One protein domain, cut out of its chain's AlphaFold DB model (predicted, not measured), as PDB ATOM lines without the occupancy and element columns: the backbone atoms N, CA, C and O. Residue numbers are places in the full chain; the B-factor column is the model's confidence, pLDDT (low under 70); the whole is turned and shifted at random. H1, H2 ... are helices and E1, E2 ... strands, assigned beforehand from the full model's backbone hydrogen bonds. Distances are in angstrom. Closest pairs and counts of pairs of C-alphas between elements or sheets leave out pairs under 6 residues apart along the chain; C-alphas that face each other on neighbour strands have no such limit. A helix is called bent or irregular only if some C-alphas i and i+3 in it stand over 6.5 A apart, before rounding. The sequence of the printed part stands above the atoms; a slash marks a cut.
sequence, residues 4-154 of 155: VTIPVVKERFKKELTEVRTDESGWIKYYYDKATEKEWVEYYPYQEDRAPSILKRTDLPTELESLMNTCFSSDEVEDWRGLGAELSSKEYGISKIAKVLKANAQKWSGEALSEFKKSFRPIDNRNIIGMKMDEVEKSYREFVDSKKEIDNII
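AT A GLANCE: This is residues 4 to 154 of the 155 residues of an uncharacterized protein of Adhaeribacter pallidiroseus (UniProt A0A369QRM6). A twisted four-stranded sheet with the short helix H1 over one face makes one end of the domain; a cluster of four helices, H2 to H5, makes the middle, with H3 next to the edge strand E4; and the long helix H6 lies at the far end, its later part beside H4. A long link without named elements, residues 120 to 132, leads from H5 out to the start of H6. The printed part has 151 residues, with six named helices and four named strands in the order H1, E1, E2, E3, E4, H2, H3, H4, H5, H6; the sheet runs E1, E2, E3, E4, antiparallel throughout, and the class is mixed, helices and strands. The whole is compact, with a radius of gyration of the C-alphas of 16.7 A and spans of 52 by 38 by 25 A.

IN THESE COORDINATES: H1, residues 7 to 14, begins at C-alpha 7 (-79.846, 327.756, 709.398) and measures 10.4 A from first to last C-alpha. The strands follow: E1, residues 18 to 22, 11.9 A; E2, residues 29 to 33, 13.3 A; E3, residues 38 to 43, 16.3 A; and E4, residues 54 to 57, 10.2 A. H2 is residues 64 to 72, 12.0 A, and H3 is residues 77 to 87, 15.6 A. H4, residues 94 to 107, begins at C-alpha 94 (-59.311, 333.694, 694.463), measures 19.9 A and is irregular, with C-alphas 103 and 106 at 8.1 A. H5 is residues 110 to 119, 14.7 A. H6, residues 133 to 153, measures 30.2 A and ends at C-alpha 153 (-62.705, 346.761, 695.719).

HOW THE PARTS SIT: The sheet is a meander, each strand the antiparallel neighbour of the one before, with E1 and E4 as edge strands. It is only just strongly twisted, its C-alphas lying up to 4.4 A off the best plane. E1 and E2 form a hairpin, with N 20 and O 30 at 2.9 A. E2 and E3 form another, with N 31 and O 40 at 2.8 A, and so do E3 and E4, with N 41 and O 56 at 2.8 A. H1 is on the sheet at a height of 8.3 A and only just over E4, on which 3 of its C-alphas fall; it runs along the strands, at 27 degrees to E4 on the local plane. The closest C-alphas of H1 and E4 are those of Lys 10 and Leu 55, 6.9 A apart. H3 only grazes the sheet, with its residues 79 to 86. H2 and H3 form a helical hairpin and touch at Cys 71 and Asp 79, whose C-alphas are the closest at 5.4 A, at a shallow tilt of 21 degrees, opposite ways. H3 and H5 touch at a steep tilt of 52 degrees, the same way; their closest C-alphas, of Gly 84 and Ser 119, are 4.7 A apart. H4 only just touches H2, with 3 pairs of C-alphas within 8 A, through its residues 97 to 100 alone; the closest are Glu 65 and Val 100, C-alphas 6.2 A apart. H4 and H6 touch at a shallow tilt of 19 degrees, the same way, closest at the C-alphas of Ser 95 and Ser 146, 5.3 A. H5 and H6 are only just apart, at 8.1 A. In H1, H2, H3 and H6 every O i to N i+4 pair is within hydrogen-bond range; in H4 8 of 10 are, and in H5 5 of 6.

THE WHOLE: The two C-alphas farthest apart, those of Ala 35 and Asp 134, are 54.3 A from each other. The printed part, residues 4 to 154, has no cut. The link from H5 to H6, 13 residues, is long. The mean pLDDT of the printed part is 91.5, and residues 47 to 51, between E3 and E4, are under 70.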
ATOM      1  N   VAL A   4     -80.139 329.468 700.272       95.75
ATOM      2  CA  VAL A   4     -80.638 329.619 701.644       95.75
ATOM      3  C   VAL A   4     -79.506 329.282 702.609       95.75
ATOM      4  O   VAL A   4     -79.055 328.137 702.701       95.75
ATOM      5  N   THR A   5     -79.031 330.299 703.316       92.62
ATOM      6  CA  THR A   5     -77.815 330.273 704.141       92.62
ATOM      7  C   THR A   5     -78.109 330.363 705.636       92.62
ATOM      8  O   THR A   5     -77.359 329.808 706.441       92.62
ATOM      9  N   ILE A   6     -79.214 331.003 706.035       90.94
ATOM     10  CA  ILE A   6     -79.609 331.099 707.447       90.94
ATOM     11  C   ILE A   6     -80.118 329.732 707.938       90.94
ATOM     12  O   ILE A   6     -81.134 329.252 707.428       90.94
ATOM     13  N   PRO A   7     -79.514 329.121 708.981       89.69
ATOM     14  CA  PRO A   7     -79.846 327.756 709.398       89.69
ATOM     15  C   PRO A   7     -81.331 327.528 709.698       89.69
ATOM     16  O   PRO A   7     -81.921 326.565 709.219       89.69
ATOM     17  N   VAL A   8     -81.967 328.438 710.444       91.00
ATOM     18  CA  VAL A   8     -83.389 328.310 710.812       91.00
ATOM     19  C   VAL A   8     -84.304 328.426 709.590       91.00
ATOM     20  O   VAL A   8     -85.308 327.719 709.516       91.00
ATOM     21  N   VAL A   9     -83.970 329.297 708.634       92.44
ATOM     22  CA  VAL A   9     -84.742 329.472 707.393       92.44
ATOM     23  C   VAL A   9     -84.570 328.247 706.504       92.44
ATOM     24  O   VAL A   9     -85.560 327.685 706.050       92.44
ATOM     25  N   LYS A  10     -83.333 327.769 706.349       94.12
ATOM     26  CA  LYS A  10     -83.001 326.556 705.603       94.12
ATOM     27  C   LYS A  10     -83.765 325.341 706.125       94.12
ATOM     28  O   LYS A  10     -84.406 324.654 705.343       94.12
ATOM     29  N   GLU A  11     -83.759 325.088 707.434       92.94
ATOM     30  CA  GLU A  11     -84.477 323.938 708.009       92.94
ATOM     31  C   GLU A  11     -86.003 324.049 707.883       92.94
ATOM     32  O   GLU A  11     -86.689 323.029 707.841       92.94
ATOM     33  N   ARG A  12     -86.561 325.264 707.809       93.75
ATOM     34  CA  ARG A  12     -87.982 325.452 707.475       93.75
ATOM     35  C   ARG A  12     -88.233 325.150 706.003       93.75
ATOM     36  O   ARG A  12     -89.076 324.311 705.714       93.75
ATOM     37  N   PHE A  13     -87.450 325.752 705.114       94.06
ATOM     38  CA  PHE A  13     -87.574 325.568 703.672       94.06
ATOM     39  C   PHE A  13     -87.403 324.096 703.268       94.06
ATOM     40  O   PHE A  13     -88.213 323.565 702.524       94.06
ATOM     41  N   LYS A  14     -86.447 323.369 703.864       93.81
ATOM     42  CA  LYS A  14     -86.251 321.925 703.631       93.81
ATOM     43  C   LYS A  14     -87.491 321.074 703.896       93.81
ATOM     44  O   LYS A  14     -87.652 320.053 703.239       93.81
ATOM     45  N   LYS A  15     -88.358 321.461 704.840       93.88
ATOM     46  CA  LYS A  15     -89.603 320.722 705.129       93.88
ATOM     47  C   LYS A  15     -90.634 320.845 704.008       93.88
ATOM     48  O   LYS A  15     -91.555 320.037 703.957       93.88
ATOM     49  N   GLU A  16     -90.487 321.845 703.148       94.69
ATOM     50  CA  GLU A  16     -91.336 322.079 701.978       94.69
ATOM     51  C   GLU A  16     -90.802 321.334 700.740       94.69
ATOM     52  O   GLU A  16     -91.533 321.136 699.769       94.69
ATOM     53  N   LEU A  17     -89.550 320.864 700.787       96.50
ATOM     54  CA  LEU A  17     -88.892 320.154 699.694       96.50
ATOM     55  C   LEU A  17     -89.020 318.632 699.825       96.50
ATOM     56  O   LEU A  17     -89.146 318.073 700.913       96.50
ATOM     57  N   THR A  18     -88.925 317.936 698.693       96.38
ATOM     58  CA  THR A  18     -88.842 316.468 698.655       96.38
ATOM     59  C   THR A  18     -87.385 316.043 698.494       96.38
ATOM     60  O   THR A  18     -86.773 316.393 697.493       96.38
ATOM     61  N   GLU A  19     -86.809 315.291 699.435       96.06
ATOM     62  CA  GLU A  19     -85.477 314.687 699.245       96.06
ATOM     63  C   GLU A  19     -85.543 313.652 698.108       96.06
ATOM     64  O   GLU A  19     -86.409 312.776 698.123       96.06
ATOM     65  N   VAL A  20     -84.669 313.772 697.105       95.81
ATOM     66  CA  VAL A  20     -84.705 312.936 695.887       95.81
ATOM     67  C   VAL A  20     -83.463 312.074 695.697       95.81
ATOM     68  O   VAL A  20     -83.546 311.007 695.090       95.81
ATOM     69  N   ARG A  21     -82.306 312.517 696.194       94.44
ATOM     70  CA  ARG A  21     -81.035 311.804 696.037       94.44
ATOM     71  C   ARG A  21     -80.060 312.219 697.130       94.44
ATOM     72  O   ARG A  21     -80.036 313.376 697.533       94.44
ATOM     73  N   THR A  22     -79.190 311.296 697.510       93.06
ATOM     74  CA  THR A  22     -77.967 311.583 698.266       93.06
ATOM     75  C   THR A  22     -76.780 311.136 697.422       93.06
ATOM     76  O   THR A  22     -76.890 310.158 696.680       93.06
ATOM     77  N   ASP A  23     -75.683 311.884 697.459       90.19
ATOM     78  CA  ASP A  23     -74.456 311.500 696.768       90.19
ATOM     79  C   ASP A  23     -73.795 310.259 697.393       90.19
ATOM     80  O   ASP A  23     -74.176 309.783 698.463       90.19
ATOM     81  N   GLU A  24     -72.765 309.738 696.728       88.94
ATOM     82  CA  GLU A  24     -72.041 308.540 697.178       88.94
ATOM     83  C   GLU A  24     -71.342 308.733 698.530       88.94
ATOM     84  O   GLU A  24     -71.099 307.767 699.252       88.94
ATOM     85  N   SER A  25     -71.024 309.981 698.888       83.69
ATOM     86  CA  SER A  25     -70.369 310.307 700.152       83.69
ATOM     87  C   SER A  25     -71.334 310.339 701.345       83.69
ATOM     88  O   SER A  25     -70.888 310.275 702.493       83.69
ATOM     89  N   GLY A  26     -72.644 310.433 701.091       82.94
ATOM     90  CA  GLY A  26     -73.672 310.602 702.117       82.94
ATOM     91  C   GLY A  26     -73.810 312.040 702.634       82.94
ATOM     92  O   GLY A  26     -74.670 312.297 703.481       82.94
ATOM     93  N   TRP A  27     -72.972 312.970 702.162       82.06
ATOM     94  CA  TRP A  27     -72.896 314.344 702.672       82.06
ATOM     95  C   TRP A  27     -73.698 315.336 701.846       82.06
ATOM     96  O   TRP A  27     -74.171 316.330 702.394       82.06
ATOM     97  N   ILE A  28     -73.844 315.094 700.547       89.25
ATOM     98  CA  ILE A  28     -74.531 316.010 699.643       89.25
ATOM     99  C   ILE A  28     -75.926 315.465 699.388       89.25
ATOM    100  O   ILE A  28     -76.102 314.372 698.846       89.25
ATOM    101  N   LYS A  29     -76.930 316.251 699.771       93.56
ATOM    102  CA  LYS A  29     -78.338 315.884 699.631       93.56
ATOM    103  C   LYS A  29     -79.010 316.752 698.590       93.56
ATOM    104  O   LYS A  29     -78.827 317.966 698.581       93.56
ATOM    105  N   TYR A  30     -79.802 316.126 697.739       96.75
ATOM    106  CA  TYR A  30     -80.556 316.771 696.679       96.75
ATOM    107  C   TYR A  30     -82.036 316.754 697.027       96.75
ATOM    108  O   TYR A  30     -82.590 315.746 697.475       96.75
ATOM    109  N   TYR A  31     -82.671 317.883 696.774       97.38
ATOM    110  CA  TYR A  31     -84.046 318.178 697.111       97.38
ATOM    111  C   TYR A  31     -84.763 318.718 695.879       97.38
ATOM    112  O   TYR A  31     -84.178 319.448 695.089       97.38
ATOM    113  N   TYR A  32     -86.040 318.398 695.727       97.62
ATOM    114  CA  TYR A  32     -86.889 318.917 694.666       97.62
ATOM    115  C   TYR A  32     -88.003 319.783 695.249       97.62
ATOM    116  O   TYR A  32     -88.753 319.341 696.127       97.62
ATOM    117  N   ASP A  33     -88.108 321.009 694.747       96.88
ATOM    118  CA  ASP A  33     -89.202 321.930 695.016       96.88
ATOM    119  C   ASP A  33     -90.298 321.738 693.962       96.88
ATOM    120  O   ASP A  33     -90.130 322.085 692.792       96.88
ATOM    121  N   LYS A  34     -91.447 321.203 694.381       93.44
ATOM    122  CA  LYS A  34     -92.592 320.997 693.484       93.44
ATOM    123  C   LYS A  34     -93.279 322.299 693.078       93.44
ATOM    124  O   LYS A  34     -93.927 322.311 692.040       93.44
ATOM    125  N   ALA A  35     -93.187 323.355 693.886       93.44
ATOM    126  CA  ALA A  35     -93.855 324.622 693.603       93.44
ATOM    127  C   ALA A  35     -93.137 325.400 692.495       93.44
ATOM    128  O   ALA A  35     -93.788 326.050 691.682       93.44
ATOM    129  N   THR A  36     -91.805 325.322 692.459       93.94
ATOM    130  CA  THR A  36     -90.981 326.032 691.469       93.94
ATOM    131  C   THR A  36     -90.404 325.129 690.378       93.94
ATOM    132  O   THR A  36     -89.804 325.634 689.430       93.94
ATOM    133  N   GLU A  37     -90.587 323.812 690.500       95.31
ATOM    134  CA  GLU A  37     -89.989 322.788 689.635       95.31
ATOM    135  C   GLU A  37     -88.456 322.883 689.579       95.31
ATOM    136  O   GLU A  37     -87.825 322.684 688.538       95.31
ATOM    137  N   LYS A  38     -87.837 323.229 690.716       96.31
ATOM    138  CA  LYS A  38     -86.387 323.413 690.840       96.31
ATOM    139  C   LYS A  38     -85.760 322.387 691.760       96.31
ATOM    140  O   LYS A  38     -86.304 322.032 692.803       96.31
ATOM    141  N   GLU A  39     -84.567 321.950 691.380       97.06
ATOM    142  CA  GLU A  39     -83.726 321.117 692.224       97.06
ATOM    143  C   GLU A  39     -82.766 321.990 693.043       97.06
ATOM    144  O   GLU A  39     -82.222 323.000 692.588       97.06
ATOM    145  N   TRP A  40     -82.586 321.572 694.287       97.31
ATOM    146  CA  TRP A  40     -81.746 322.190 695.289       97.31
ATOM    147  C   TRP A  40     -80.752 321.166 695.820       97.31
ATOM    148  O   TRP A  40     -81.058 319.982 695.935       97.31
ATOM    149  N   VAL A  41     -79.570 321.629 696.195       95.44
ATOM    150  CA  VAL A  41     -78.525 320.822 696.810       95.44
ATOM    151  C   VAL A  41     -78.130 321.427 698.150       95.44
ATOM    152  O   VAL A  41     -77.886 322.630 698.251       95.44
ATOM    153  N   GLU A  42     -78.080 320.599 699.190       93.81
ATOM    154  CA  GLU A  42     -77.461 320.940 700.465       93.81
ATOM    155  C   GLU A  42     -76.001 320.504 700.447       93.81
ATOM    156  O   GLU A  42     -75.698 319.331 700.220       93.81
ATOM    157  N   TYR A  43     -75.098 321.446 700.703       88.88
ATOM    158  CA  TYR A  43     -73.664 321.181 700.742       88.88
ATOM    159  C   TYR A  43     -72.956 322.062 701.775       88.88
ATOM    160  O   TYR A  43     -73.539 322.979 702.361       88.88
ATOM    161  N   TYR A  44     -71.682 321.754 702.014       87.75
ATOM    162  CA  TYR A  44     -70.846 322.367 703.043       87.75
ATOM    163  C   TYR A  44     -69.735 323.186 702.369       87.75
ATOM    164  O   TYR A  44     -68.715 322.614 701.979       87.75
ATOM    165  N   PRO A  45     -69.921 324.506 702.187       81.38
ATOM    166  CA  PRO A  45     -68.967 325.344 701.457       81.38
ATOM    167  C   PRO A  45     -67.644 325.543 702.212       81.38
ATOM    168  O   PRO A  45     -66.613 325.806 701.595       81.38
ATOM    169  N   TYR A  46     -67.655 325.388 703.540       79.38
ATOM    170  CA  TYR A  46     -66.488 325.560 704.402       79.38
ATOM    171  C   TYR A  46     -65.896 324.208 704.805       79.38
ATOM    172  O   TYR A  46     -66.616 323.276 705.162       79.38
ATOM    173  N   GLN A  47     -64.565 324.108 704.756       65.38
ATOM    174  CA  GLN A  47     -63.853 322.885 705.139       65.38
ATOM    175  C   GLN A  47     -63.780 322.678 706.655       65.38
ATOM    176  O   GLN A  47     -63.641 321.542 707.108       65.38
ATOM    177  N   GLU A  48     -63.849 323.762 707.424       62.31
ATOM    178  CA  GLU A  48     -63.785 323.726 708.880       62.31
ATOM    179  C   GLU A  48     -65.186 323.465 709.455       62.31
ATOM    180  O   GLU A  48     -66.146 324.177 709.173       62.31
ATOM    181  N   ASP A  49     -65.291 322.393 710.241       53.59
ATOM    182  CA  ASP A  49     -66.356 322.143 711.215       53.59
ATOM    183  C   ASP A  49     -67.815 322.063 710.731       53.59
ATOM    184  O   ASP A  49     -68.728 322.451 711.452       53.59
ATOM    185  N   ARG A  50     -68.064 321.474 709.546       57.56
ATOM    186  CA  ARG A  50     -69.389 320.976 709.078       57.56
ATOM    187  C   ARG A  50     -70.587 321.897 709.391       57.56
ATOM    188  O   ARG A  50     -71.708 321.417 709.577       57.56
ATOM    189  N   ALA A  51     -70.380 323.212 709.437       66.94
ATOM    190  CA  ALA A  51     -71.412 324.165 709.805       66.94
ATOM    191  C   ALA A  51     -71.087 325.586 709.311       66.94
ATOM    192  O   ALA A  51     -69.955 326.045 709.456       66.94
ATOM    193  N   PRO A  52     -72.090 326.330 708.809       79.44
ATOM    194  CA  PRO A  52     -73.403 325.853 708.371       79.44
ATOM    195  C   PRO A  52     -73.345 325.272 706.945       79.44
ATOM    196  O   PRO A  52     -72.706 325.844 706.062       79.44
ATOM    197  N   SER A  53     -74.043 324.155 706.699       89.56
ATOM    198  CA  SER A  53     -74.417 323.790 705.325       89.56
ATOM    199  C   SER A  53     -75.424 324.789 704.776       89.56
ATOM    200  O   SER A  53     -76.263 325.310 705.521       89.56
ATOM    201  N   ILE A  54     -75.371 324.996 703.468       92.56
ATOM    202  CA  ILE A  54     -76.261 325.898 702.743       92.56
ATOM    203  C   ILE A  54     -77.063 325.110 701.710       92.56
ATOM    204  O   ILE A  54     -76.601 324.078 701.221       92.56
ATOM    205  N   LEU A  55     -78.258 325.600 701.382       95.69
ATOM    206  CA  LEU A  55     -78.996 325.148 700.206       95.69
ATOM    207  C   LEU A  55     -78.672 326.046 699.017       95.69
ATOM    208  O   LEU A  55     -78.626 327.267 699.164       95.69
ATOM    209  N   LYS A  56     -78.498 325.440 697.844       95.69
ATOM    210  CA  LYS A  56     -78.222 326.113 696.572       95.69
ATOM    211  C   LYS A  56     -79.044 325.483 695.453       95.69
ATOM    212  O   LYS A  56     -79.180 324.265 695.416       95.69
ATOM    213  N   ARG A  57     -79.565 326.282 694.524       96.38
ATOM    214  CA  ARG A  57     -80.192 325.773 693.294       96.38
ATOM    215  C   ARG A  57     -79.170 325.121 692.368       96.38
ATOM    216  O   ARG A  57     -78.080 325.651 692.172       96.38
ATOM    217  N   THR A  58     -79.532 323.995 691.761       95.25
ATOM    218  CA  THR A  58     -78.617 323.260 690.871       95.25
ATOM    219  C   THR A  58     -78.568 323.812 689.446       95.25
ATOM    220  O   THR A  58     -77.673 323.450 688.691       95.25
ATOM    221  N   ASP A  59     -79.468 324.734 689.086       95.12
ATOM    222  CA  ASP A  59     -79.529 325.374 687.767       95.12
ATOM    223  C   ASP A  59     -78.829 326.743 687.692       95.12
ATOM    224  O   ASP A  59     -79.083 327.530 686.778       95.12
ATOM    225  N   LEU A  60     -77.943 327.037 688.647       94.81
ATOM    226  CA  LEU A  60     -77.063 328.200 688.579       94.81
ATOM    227  C   LEU A  60     -76.002 328.043 687.469       94.81
ATOM    228  O   LEU A  60     -75.554 326.925 687.199       94.81
ATOM    229  N   PRO A  61     -75.551 329.148 686.846       95.75
ATOM    230  CA  PRO A  61     -74.443 329.103 685.899       95.75
ATOM    231  C   PRO A  61     -73.163 328.556 686.541       95.75
ATOM    232  O   PRO A  61     -72.854 328.872 687.687       95.75
ATOM    233  N   THR A  62     -72.391 327.788 685.776       91.06
ATOM    234  CA  THR A  62     -71.080 327.256 686.199       91.06
ATOM    235  C   THR A  62     -69.913 328.169 685.816       91.06
ATOM    236  O   THR A  62     -68.807 328.040 686.335       91.06
ATOM    237  N   GLU A  63     -70.133 329.099 684.884       95.62
ATOM    238  CA  GLU A  63     -69.143 330.109 684.520       95.62
ATOM    239  C   GLU A  63     -69.143 331.220 685.583       95.62
ATOM    240  O   GLU A  63     -70.197 331.752 685.929       95.62
ATOM    241  N   LEU A  64     -67.959 331.542 686.117       95.94
ATOM    242  CA  LEU A  64     -67.790 332.395 687.297       95.94
ATOM    243  C   LEU A  64     -68.409 333.788 687.121       95.94
ATOM    244  O   LEU A  64     -69.111 334.256 688.014       95.94
ATOM    245  N   GLU A  65     -68.151 334.465 686.002       97.12
ATOM    246  CA  GLU A  65     -68.687 335.808 685.768       97.12
ATOM    247  C   GLU A  65     -70.216 335.786 685.660       97.12
ATOM    248  O   GLU A  65     -70.895 336.624 686.257       97.12
ATOM    249  N   SER A  66     -70.768 334.792 684.971       97.56
ATOM    250  CA  SER A  66     -72.206 334.568 684.843       97.56
ATOM    251  C   SER A  66     -72.852 334.271 686.195       97.56
ATOM    252  O   SER A  66     -73.852 334.896 686.535       97.56
ATOM    253  N   LEU A  67     -72.251 333.392 687.004       97.31
ATOM    254  CA  LEU A  67     -72.702 333.075 688.360       97.31
ATOM    255  C   LEU A  67     -72.751 334.330 689.240       97.31
ATOM    256  O   LEU A  67     -73.765 334.600 689.889       97.31
ATOM    257  N   MET A  68     -71.668 335.113 689.236       97.88
ATOM    258  CA  MET A  68     -71.577 336.357 690.002       97.88
ATOM    259  C   MET A  68     -72.630 337.361 689.542       97.88
ATOM    260  O   MET A  68     -73.339 337.918 690.375       97.88
ATOM    261  N   ASN A  69     -72.797 337.546 688.230       97.69
ATOM    262  CA  ASN A  69     -73.815 338.438 687.682       97.69
ATOM    263  C   ASN A  69     -75.233 337.993 688.056       97.69
ATOM    264  O   ASN A  69     -76.036 338.831 688.459       97.69
ATOM    265  N   THR A  70     -75.542 336.696 687.972       97.69
ATOM    266  CA  THR A  70     -76.849 336.149 688.364       97.69
ATOM    267  C   THR A  70     -77.159 336.426 689.832       97.69
ATOM    268  O   THR A  70     -78.266 336.858 690.145       97.69
ATOM    269  N   CYS A  71     -76.196 336.220 690.731       97.62
ATOM    270  CA  CYS A  71     -76.426 336.381 692.165       97.62
ATOM    271  C   CYS A  71     -76.430 337.855 692.594       97.62
ATOM    272  O   CYS A  71     -77.314 338.263 693.337       97.62
ATOM    273  N   PHE A  72     -75.496 338.677 692.104       97.25
ATOM    274  CA  PHE A  72     -75.441 340.107 692.443       97.25
ATOM    275  C   PHE A  72     -76.575 340.934 691.831       97.25
ATOM    276  O   PHE A  72     -76.855 342.021 692.329       97.25
ATOM    277  N   SER A  73     -77.227 340.434 690.777       95.50
ATOM    278  CA  SER A  73     -78.431 341.057 690.205       95.50
ATOM    279  C   SER A  73     -79.726 340.583 690.875       95.50
ATOM    280  O   SER A  73     -80.800 341.024 690.481       95.50
ATOM    281  N   SER A  74     -79.644 339.653 691.832       94.44
ATOM    282  CA  SER A  74     -80.786 339.258 692.655       94.44
ATOM    283  C   SER A  74     -81.080 340.333 693.700       94.44
ATOM    284  O   SER A  74     -80.145 340.926 694.237       94.44
ATOM    285  N   ASP A  75     -82.354 340.518 694.041       93.62
ATOM    286  CA  ASP A  75     -82.798 341.392 695.139       93.62
ATOM    287  C   ASP A  75     -82.782 340.675 696.508       93.62
ATOM    288  O   ASP A  75     -83.258 341.204 697.512       93.62
ATOM    289  N   GLU A  76     -82.248 339.452 696.564       95.31
ATOM    290  CA  GLU A  76     -82.250 338.605 697.757       95.31
ATOM    291  C   GLU A  76     -80.880 338.588 698.443       95.31
ATOM    292  O   GLU A  76     -79.896 338.078 697.901       95.31
ATOM    293  N   VAL A  77     -80.830 339.039 699.699       96.00
ATOM    294  CA  VAL A  77     -79.604 339.044 700.522       96.00
ATOM    295  C   VAL A  77     -78.986 337.648 700.667       96.00
ATOM    296  O   VAL A  77     -77.761 337.502 700.716       96.00
ATOM    297  N   GLU A  78     -79.818 336.605 700.723       96.06
ATOM    298  CA  GLU A  78     -79.345 335.219 700.805       96.06
ATOM    299  C   GLU A  78     -78.544 334.807 699.565       96.06
ATOM    300  O   GLU A  78     -77.605 334.025 699.699       96.06
ATOM    301  N   ASP A  79     -78.829 335.378 698.389       97.38
ATOM    302  CA  ASP A  79     -78.103 335.069 697.154       97.38
ATOM    303  C   ASP A  79     -76.702 335.683 697.164       97.38
ATOM    304  O   ASP A  79     -75.737 335.046 696.742       97.38
ATOM    305  N   TRP A  80     -76.556 336.883 697.729       97.62
ATOM    306  CA  TRP A  80     -75.257 337.540 697.893       97.62
ATOM    307  C   TRP A  80     -74.387 336.801 698.916       97.62
ATOM    308  O   TRP A  80     -73.204 336.541 698.677       97.62
ATOM    309  N   ARG A  81     -74.981 336.399 700.046       95.62
ATOM    310  CA  ARG A  81     -74.304 335.603 701.081       95.62
ATOM    311  C   ARG A  81     -73.939 334.212 700.583       95.62
ATOM    312  O   ARG A  81     -72.838 333.734 700.859       95.62
ATOM    313  N   GLY A  82     -74.860 333.580 699.864       95.31
ATOM    314  CA  GLY A  82     -74.692 332.268 699.261       95.31
ATOM    315  C   GLY A  82     -73.579 332.261 698.226       95.31
ATOM    316  O   GLY A  82     -72.719 331.389 698.288       95.31
ATOM    317  N   LEU A  83     -73.506 333.290 697.374       96.50
ATOM    318  CA  LEU A  83     -72.376 333.500 696.469       96.50
ATOM    319  C   LEU A  83     -71.055 333.633 697.242       96.50
ATOM    320  O   LEU A  83     -70.060 333.021 696.864       96.50
ATOM    321  N   GLY A  84     -71.034 334.394 698.342       94.94
ATOM    322  CA  GLY A  84     -69.855 334.509 699.209       94.94
ATOM    323  C   GLY A  84     -69.365 333.149 699.702       94.94
ATOM    324  O   GLY A  84     -68.182 332.828 699.581       94.94
ATOM    325  N   ALA A  85     -70.283 332.317 700.189       92.56
ATOM    326  CA  ALA A  85     -69.974 330.968 700.642       92.56
ATOM    327  C   ALA A  85     -69.523 330.051 699.485       92.56
ATOM    328  O   ALA A  85     -68.500 329.381 699.592       92.56
ATOM    329  N   GLU A  86     -70.235 330.065 698.358       92.75
ATOM    330  CA  GLU A  86     -69.925 329.280 697.158       92.75
ATOM    331  C   GLU A  86     -68.520 329.582 696.627       92.75
ATOM    332  O   GLU A  86     -67.729 328.669 696.394       92.75
ATOM    333  N   LEU A  87     -68.169 330.864 696.500       93.50
ATOM    334  CA  LEU A  87     -66.858 331.289 696.008       93.50
ATOM    335  C   LEU A  87     -65.731 331.083 697.031       93.50
ATOM    336  O   LEU A  87     -64.558 331.178 696.676       93.50
ATOM    337  N   SER A  88     -66.070 330.789 698.287       89.56
ATOM    338  CA  SER A  88     -65.101 330.375 699.313       89.56
ATOM    339  C   SER A  88     -64.710 328.900 699.197       89.56
ATOM    340  O   SER A  88     -63.733 328.471 699.817       89.56
ATOM    341  N   SER A  89     -65.472 328.122 698.424       82.25
ATOM    342  CA  SER A  89     -65.197 326.713 698.173       82.25
ATOM    343  C   SER A  89     -63.979 326.524 697.257       82.25
ATOM    344  O   SER A  89     -63.422 327.466 696.692       82.25
ATOM    345  N   LYS A  90     -63.541 325.271 697.089       74.19
ATOM    346  CA  LYS A  90     -62.342 324.941 696.297       74.19
ATOM    347  C   LYS A  90     -62.508 325.114 694.786       74.19
ATOM    348  O   LYS A  90     -61.519 324.999 694.068       74.19
ATOM    349  N   GLU A  91     -63.727 325.330 694.307       80.75
ATOM    350  CA  GLU A  91     -64.038 325.309 692.877       80.75
ATOM    351  C   GLU A  91     -63.423 326.499 692.124       80.75
ATOM    352  O   GLU A  91     -62.961 326.356 690.990       80.75
ATOM    353  N   TYR A  92     -63.328 327.659 692.779       86.50
ATOM    354  CA  TYR A  92     -62.891 328.903 692.153       86.50
ATOM    355  C   TYR A  92     -61.599 329.435 692.780       86.50
ATOM    356  O   TYR A  92     -61.459 329.567 693.991       86.50
ATOM    357  N   GLY A  93     -60.630 329.793 691.933       88.44
ATOM    358  CA  GLY A  93     -59.398 330.438 692.389       88.44
ATOM    359  C   GLY A  93     -59.638 331.899 692.775       88.44
ATOM    360  O   GLY A  93     -60.181 332.661 691.971       88.44
ATOM    361  N   ILE A  94     -59.155 332.318 693.950       92.06
ATOM    362  CA  ILE A  94     -59.311 333.694 694.463       92.06
ATOM    363  C   ILE A  94     -58.848 334.769 693.466       92.06
ATOM    364  O   ILE A  94     -59.478 335.815 693.344       92.06
ATOM    365  N   SER A  95     -57.800 334.495 692.685       92.19
ATOM    366  CA  SER A  95     -57.286 335.426 691.676       92.19
ATOM    367  C   SER A  95     -58.242 335.617 690.496       92.19
ATOM    368  O   SER A  95     -58.296 336.700 689.915       92.19
ATOM    369  N   LYS A  96     -59.033 334.596 690.136       93.75
ATOM    370  CA  LYS A  96     -60.096 334.726 689.128       93.75
ATOM    371  C   LYS A  96     -61.253 335.555 689.678       93.75
ATOM    372  O   LYS A  96     -61.724 336.452 688.989       93.75
ATOM    373  N   ILE A  97     -61.641 335.309 690.929       95.88
ATOM    374  CA  ILE A  97     -62.692 336.068 691.623       95.88
ATOM    375  C   ILE A  97     -62.318 337.556 691.694       95.88
ATOM    376  O   ILE A  97     -63.113 338.408 691.299       95.88
ATOM    377  N   ALA A  98     -61.083 337.871 692.099       96.12
ATOM    378  CA  ALA A  98     -60.567 339.239 692.146       96.12
ATOM    379  C   ALA A  98     -60.631 339.936 690.775       96.12
ATOM    380  O   ALA A  98     -61.077 341.080 690.683       96.12
ATOM    381  N   LYS A  99     -60.263 339.237 689.690       96.75
ATOM    382  CA  LYS A  99     -60.344 339.773 688.319       96.75
ATOM    383  C   LYS A  99     -61.774 340.109 687.902       96.75
ATOM    384  O   LYS A  99     -61.993 341.183 687.347       96.75
ATOM    385  N   VAL A 100     -62.732 339.220 688.173       97.69
ATOM    386  CA  VAL A 100     -64.143 339.460 687.833       97.69
ATOM    387  C   VAL A 100     -64.701 340.627 688.653       97.69
ATOM    388  O   VAL A 100     -65.321 341.521 688.079       97.69
ATOM    389  N   LEU A 101     -64.411 340.684 689.960       97.19
ATOM    390  CA  LEU A 101     -64.777 341.817 690.821       97.19
ATOM    391  C   LEU A 101     -64.204 343.128 690.292       97.19
ATOM    392  O   LEU A 101     -64.934 344.100 690.136       97.19
ATOM    393  N   LYS A 102     -62.918 343.161 689.944       96.81
ATOM    394  CA  LYS A 102     -62.272 344.363 689.410       96.81
ATOM    395  C   LYS A 102     -62.926 344.856 688.120       96.81
ATOM    396  O   LYS A 102     -63.047 346.059 687.913       96.81
ATOM    397  N   ALA A 103     -63.332 343.935 687.250       97.06
ATOM    398  CA  ALA A 103     -63.938 344.268 685.967       97.06
ATOM    399  C   ALA A 103     -65.404 344.711 686.087       97.06
ATOM    400  O   ALA A 103     -65.874 345.461 685.231       97.06
ATOM    401  N   ASN A 104     -66.124 344.268 687.124       96.75
ATOM    402  CA  ASN A 104     -67.584 344.366 687.164       96.75
ATOM    403  C   ASN A 104     -68.180 344.999 688.428       96.75
ATOM    404  O   ASN A 104     -69.348 345.365 688.379       96.75
ATOM    405  N   ALA A 105     -67.429 345.200 689.515       94.69
ATOM    406  CA  ALA A 105     -67.982 345.635 690.806       94.69
ATOM    407  C   ALA A 105     -68.800 346.931 690.727       94.69
ATOM    408  O   ALA A 105     -69.829 347.034 691.383       94.69
ATOM    409  N   GLN A 106     -68.417 347.888 689.873       95.00
ATOM    410  CA  GLN A 106     -69.195 349.120 689.668       95.00
ATOM    411  C   GLN A 106     -70.614 348.906 689.106       95.00
ATOM    412  O   GLN A 106     -71.410 349.840 689.113       95.00
ATOM    413  N   LYS A 107     -70.926 347.716 688.578       95.44
ATOM    414  CA  LYS A 107     -72.252 347.362 688.050       95.44
ATOM    415  C   LYS A 107     -73.185 346.808 689.129       95.44
ATOM    416  O   LYS A 107     -74.383 346.714 688.886       95.44
ATOM    417  N   TRP A 108     -72.651 346.408 690.279       95.75
ATOM    418  CA  TRP A 108     -73.405 345.762 691.349       95.75
ATOM    419  C   TRP A 108     -73.655 346.737 692.495       95.75
ATOM    420  O   TRP A 108     -72.912 347.703 692.685       95.75
ATOM    421  N   SER A 109     -74.719 346.507 693.266       95.56
ATOM    422  CA  SER A 109     -75.030 347.383 694.391       95.56
ATOM    423  C   SER A 109     -73.962 347.255 695.486       95.56
ATOM    424  O   SER A 109     -73.424 346.176 695.749       95.56
ATOM    425  N   GLY A 110     -73.650 348.372 696.149       95.56
ATOM    426  CA  GLY A 110     -72.696 348.372 697.262       95.56
ATOM    427  C   GLY A 110     -73.158 347.499 698.433       95.56
ATOM    428  O   GLY A 110     -72.333 346.884 699.104       95.56
ATOM    429  N   GLU A 111     -74.472 347.396 698.643       96.06
ATOM    430  CA  GLU A 111     -75.064 346.501 699.638       96.06
ATOM    431  C   GLU A 111     -74.803 345.030 699.298       96.06
ATOM    432  O   GLU A 111     -74.318 344.290 700.153       96.06
ATOM    433  N   ALA A 112     -75.022 344.626 698.042       96.69
ATOM    434  CA  ALA A 112     -74.785 343.256 697.604       96.69
ATOM    435  C   ALA A 112     -73.317 342.851 697.748       96.69
ATOM    436  O   ALA A 112     -73.004 341.782 698.274       96.69
ATOM    437  N   LEU A 113     -72.404 343.742 697.356       97.19
ATOM    438  CA  LEU A 113     -70.966 343.558 697.553       97.19
ATOM    439  C   LEU A 113     -70.596 343.443 699.042       97.19
ATOM    440  O   LEU A 113     -69.806 342.573 699.416       97.19
ATOM    441  N   SER A 114     -71.178 344.289 699.894       96.19
ATOM    442  CA  SER A 114     -70.937 344.285 701.342       96.19
ATOM    443  C   SER A 114     -71.428 342.995 702.007       96.19
ATOM    444  O   SER A 114     -70.687 342.372 702.771       96.19
ATOM    445  N   GLU A 115     -72.642 342.538 701.687       96.38
ATOM    446  CA  GLU A 115     -73.186 341.274 702.200       96.38
ATOM    447  C   GLU A 115     -72.400 340.061 701.694       96.38
ATOM    448  O   GLU A 115     -72.080 339.169 702.482       96.38
ATOM    449  N   PHE A 116     -72.004 340.055 700.419       96.75
ATOM    450  CA  PHE A 116     -71.100 339.044 699.872       96.75
ATOM    451  C   PHE A 116     -69.795 338.960 700.673       96.75
ATOM    452  O   PHE A 116     -69.403 337.871 701.101       96.75
ATOM    453  N   LYS A 117     -69.142 340.100 700.945       95.00
ATOM    454  CA  LYS A 117     -67.860 340.147 701.670       95.00
ATOM    455  C   LYS A 117     -67.957 339.542 703.072       95.00
ATOM    456  O   LYS A 117     -67.014 338.893 703.514       95.00
ATOM    457  N   LYS A 118     -69.092 339.695 703.765       93.31
ATOM    458  CA  LYS A 118     -69.310 339.114 705.107       93.31
ATOM    459  C   LYS A 118     -69.279 337.580 705.106       93.31
ATOM    460  O   LYS A 118     -68.857 336.977 706.097       93.31
ATOM    461  N   SER A 119     -69.711 336.961 704.007       91.94
ATOM    462  CA  SER A 119     -69.743 335.503 703.837       91.94
ATOM    463  C   SER A 119     -68.565 334.953 703.028       91.94
ATOM    464  O   SER A 119     -68.330 333.749 703.048       91.94
ATOM    465  N   PHE A 120     -67.795 335.802 702.349       93.38
ATOM    466  CA  PHE A 120     -66.632 335.385 701.572       93.38
ATOM    467  C   PHE A 120     -65.410 335.126 702.470       93.38
ATOM    468  O   PHE A 120     -64.778 336.035 703.005       93.38
ATOM    469  N   ARG A 121     -65.067 333.848 702.632       89.19
ATOM    470  CA  ARG A 121     -63.968 333.327 703.453       89.19
ATOM    471  C   ARG A 121     -63.072 332.414 702.609       89.19
ATOM    472  O   ARG A 121     -63.057 331.204 702.837       89.19
ATOM    473  N   PRO A 122     -62.332 332.959 701.625       87.75
ATOM    474  CA  PRO A 122     -61.479 332.148 700.771       87.75
ATOM    475  C   PRO A 122     -60.403 331.465 701.616       87.75
ATOM    476  O   PRO A 122     -59.695 332.115 702.392       87.75
ATOM    477  N   ILE A 123     -60.284 330.151 701.453       77.81
ATOM    478  CA  ILE A 123     -59.293 329.338 702.154       77.81
ATOM    479  C   ILE A 123     -58.057 329.207 701.271       77.81
ATOM    480  O   ILE A 123     -58.159 328.942 700.072       77.81
ATOM    481  N   ASP A 124     -56.883 329.355 701.879       78.50
ATOM    482  CA  ASP A 124     -55.632 328.992 701.230       78.50
ATOM    483  C   ASP A 124     -55.531 327.461 701.143       78.50
ATOM    484  O   ASP A 124     -55.125 326.781 702.082       78.50
ATOM    485  N   ASN A 125     -55.967 326.917 700.014       70.38
ATOM    486  CA  ASN A 125     -56.023 325.485 699.738       70.38
ATOM    487  C   ASN A 125     -55.012 325.057 698.661       70.38
ATOM    488  O   ASN A 125     -55.219 324.047 697.982       70.38
ATOM    489  N   ARG A 126     -53.946 325.845 698.473       79.81
ATOM    490  CA  ARG A 126     -52.952 325.628 697.418       79.81
ATOM    491  C   ARG A 126     -52.313 324.247 697.554       79.81
ATOM    492  O   ARG A 126     -51.815 323.877 698.616       79.81
ATOM    493  N   ASN A 127     -52.282 323.494 696.455       80.94
ATOM    494  CA  ASN A 127     -51.528 322.247 696.403       80.94
ATOM    495  C   ASN A 127     -50.042 322.558 696.200       80.94
ATOM    496  O   ASN A 127     -49.594 322.750 695.075       80.94
ATOM    497  N   ILE A 128     -49.301 322.617 697.303       82.56
ATOM    498  CA  ILE A 128     -47.866 322.928 697.307       82.56
ATOM    499  C   ILE A 128     -46.970 321.690 697.161       82.56
ATOM    500  O   ILE A 128     -45.745 321.812 697.129       82.56
ATOM    501  N   ILE A 129     -47.552 320.488 697.094       84.56
ATOM    502  CA  ILE A 129     -46.785 319.244 697.003       84.56
ATOM    503  C   ILE A 129     -46.063 319.201 695.654       84.56
ATOM    504  O   ILE A 129     -46.692 319.244 694.599       84.56
ATOM    505  N   GLY A 130     -44.734 319.089 695.695       87.56
ATOM    506  CA  GLY A 130     -43.882 319.030 694.504       87.56
ATOM    507  C   GLY A 130     -43.456 320.392 693.945       87.56
ATOM    508  O   GLY A 130     -42.690 320.422 692.986       87.56
ATOM    509  N   MET A 131     -43.900 321.501 694.547       90.94
ATOM    510  CA  MET A 131     -43.448 322.848 694.187       90.94
ATOM    511  C   MET A 131     -42.093 323.164 694.828       90.94
ATOM    512  O   MET A 131     -41.800 322.745 695.951       90.94
ATOM    513  N   LYS A 132     -41.270 323.950 694.135       93.50
ATOM    514  CA  LYS A 132     -40.071 324.561 694.720       93.50
ATOM    515  C   LYS A 132     -40.457 325.707 695.659       93.50
ATOM    516  O   LYS A 132     -41.534 326.288 695.544       93.50
ATOM    517  N   MET A 133     -39.565 326.062 696.583       90.94
ATOM    518  CA  MET A 133     -39.840 327.097 697.594       90.94
ATOM    519  C   MET A 133     -40.198 328.461 696.984       90.94
ATOM    520  O   MET A 133     -41.116 329.121 697.461       90.94
ATOM    521  N   ASP A 134     -39.533 328.862 695.901       93.25
ATOM    522  CA  ASP A 134     -39.822 330.097 695.165       93.25
ATOM    523  C   ASP A 134     -41.218 330.087 694.525       93.25
ATOM    524  O   ASP A 134     -41.925 331.098 694.536       93.25
ATOM    525  N   GLU A 135     -41.662 328.933 694.027       89.62
ATOM    526  CA  GLU A 135     -43.011 328.752 693.485       89.62
ATOM    527  C   GLU A 135     -44.072 328.810 694.595       89.62
ATOM    528  O   GLU A 135     -45.126 329.429 694.415       89.62
ATOM    529  N   VAL A 136     -43.788 328.215 695.761       89.25
ATOM    530  CA  VAL A 136     -44.665 328.271 696.943       89.25
ATOM    531  C   VAL A 136     -44.826 329.709 697.431       89.25
ATOM    532  O   VAL A 136     -45.954 330.150 697.685       89.25
ATOM    533  N   GLU A 137     -43.726 330.457 697.530       90.94
ATOM    534  CA  GLU A 137     -43.747 331.869 697.911       90.94
ATOM    535  C   GLU A 137     -44.532 332.714 696.913       90.94
ATOM    536  O   GLU A 137     -45.381 333.512 697.316       90.94
ATOM    537  N   LYS A 138     -44.276 332.537 695.613       89.44
ATOM    538  CA  LYS A 138     -44.984 333.271 694.562       89.44
ATOM    539  C   LYS A 138     -46.487 333.023 694.646       89.44
ATOM    540  O   LYS A 138     -47.264 333.973 694.683       89.44
ATOM    541  N   SER A 139     -46.890 331.760 694.749       87.12
ATOM    542  CA  SER A 139     -48.300 331.387 694.843       87.12
ATOM    543  C   SER A 139     -48.960 331.928 696.121       87.12
ATOM    544  O   SER A 139     -50.134 332.297 696.109       87.12
ATOM    545  N   TYR A 140     -48.210 332.037 697.224       90.50
ATOM    546  CA  TYR A 140     -48.729 332.606 698.471       90.50
ATOM    547  C   TYR A 140     -48.966 334.106 698.337       90.50
ATOM    548  O   TYR A 140     -50.015 334.609 698.737       90.50
ATOM    549  N   ARG A 141     -48.011 334.817 697.727       91.88
ATOM    550  CA  ARG A 141     -48.153 336.249 697.443       91.88
ATOM    551  C   ARG A 141     -49.355 336.506 696.544       91.88
ATOM    552  O   ARG A 141     -50.166 337.354 696.883       91.88
ATOM    553  N   GLU A 142     -49.543 335.715 695.487       90.44
ATOM    554  CA  GLU A 142     -50.718 335.826 694.610       90.44
ATOM    555  C   GLU A 142     -52.044 335.682 695.378       90.44
ATOM    556  O   GLU A 142     -52.978 336.451 695.137       90.44
ATOM    557  N   PHE A 143     -52.130 334.744 696.327       91.62
ATOM    558  CA  PHE A 143     -53.307 334.590 697.186       91.62
ATOM    559  C   PHE A 143     -53.530 335.823 698.076       91.62
ATOM    560  O   PHE A 143     -54.625 336.389 698.094       91.62
ATOM    561  N   VAL A 144     -52.488 336.261 698.792       93.31
ATOM    562  CA  VAL A 144     -52.552 337.413 699.705       93.31
ATOM    563  C   VAL A 144     -52.905 338.699 698.956       93.31
ATOM    564  O   VAL A 144     -53.737 339.475 699.427       93.31
ATOM    565  N   ASP A 145     -52.307 338.918 697.789       94.88
ATOM    566  CA  ASP A 145     -52.536 340.105 696.971       94.88
ATOM    567  C   ASP A 145     -53.944 340.105 696.375       94.88
ATOM    568  O   ASP A 145     -54.619 341.131 696.423       94.88
ATOM    569  N   SER A 146     -54.442 338.949 695.918       94.69
ATOM    570  CA  SER A 146     -55.830 338.817 695.449       94.69
ATOM    571  C   SER A 146     -56.829 339.116 696.566       94.69
ATOM    572  O   SER A 146     -57.818 339.809 696.343       94.69
ATOM    573  N   LYS A 147     -56.566 338.639 697.791       93.31
ATOM    574  CA  LYS A 147     -57.414 338.933 698.954       93.31
ATOM    575  C   LYS A 147     -57.441 340.431 699.263       93.31
ATOM    576  O   LYS A 147     -58.519 341.002 699.394       93.31
ATOM    577  N   LYS A 148     -56.272 341.079 699.305       94.31
ATOM    578  CA  LYS A 148     -56.165 342.537 699.493       94.31
ATOM    579  C   LYS A 148     -56.871 343.313 698.384       94.31
ATOM    580  O   LYS A 148     -57.496 344.331 698.658       94.31
ATOM    581  N   GLU A 149     -56.762 342.865 697.136       95.06
ATOM    582  CA  GLU A 149     -57.442 343.498 696.005       95.06
ATOM    583  C   GLU A 149     -58.964 343.438 696.177       95.06
ATOM    584  O   GLU A 149     -59.622 344.469 696.061       95.06
ATOM    585  N   ILE A 150     -59.512 342.278 696.548       95.12
ATOM    586  CA  ILE A 150     -60.943 342.121 696.854       95.12
ATOM    587  C   ILE A 150     -61.363 343.042 698.006       95.12
ATOM    588  O   ILE A 150     -62.360 343.757 697.883       95.12
ATOM    589  N   ASP A 151     -60.585 343.079 699.091       93.69
ATOM    590  CA  ASP A 151     -60.861 343.939 700.246       93.69
ATOM    591  C   ASP A 151     -60.853 345.434 699.894       93.69
ATOM    592  O   ASP A 151     -61.592 346.201 700.508       93.69
ATOM    593  N   ASN A 152     -60.053 345.847 698.907       94.19
ATOM    594  CA  ASN A 152     -59.994 347.228 698.423       94.19
ATOM    595  C   ASN A 152     -61.127 347.571 697.444       94.19
ATOM    596  O   ASN A 152     -61.567 348.722 697.400       94.19
ATOM    597  N   ILE A 153     -61.571 346.598 696.640       94.06
ATOM    598  CA  ILE A 153     -62.705 346.761 695.719       94.06
ATOM    599  C   ILE A 153     -63.998 346.930 696.520       94.06
ATOM    600  O   ILE A 153     -64.803 347.810 696.220       94.06
ATOM    601  N   ILE A 154     -64.179 346.106 697.551       91.56
ATOM    602  CA  ILE A 154     -65.369 346.107 698.398       91.56
ATOM    603  C   ILE A 154     -65.033 346.826 699.705       91.56
ATOM    604  O   ILE A 154     -64.501 346.206 700.625       91.56
TER     605      ILE A 154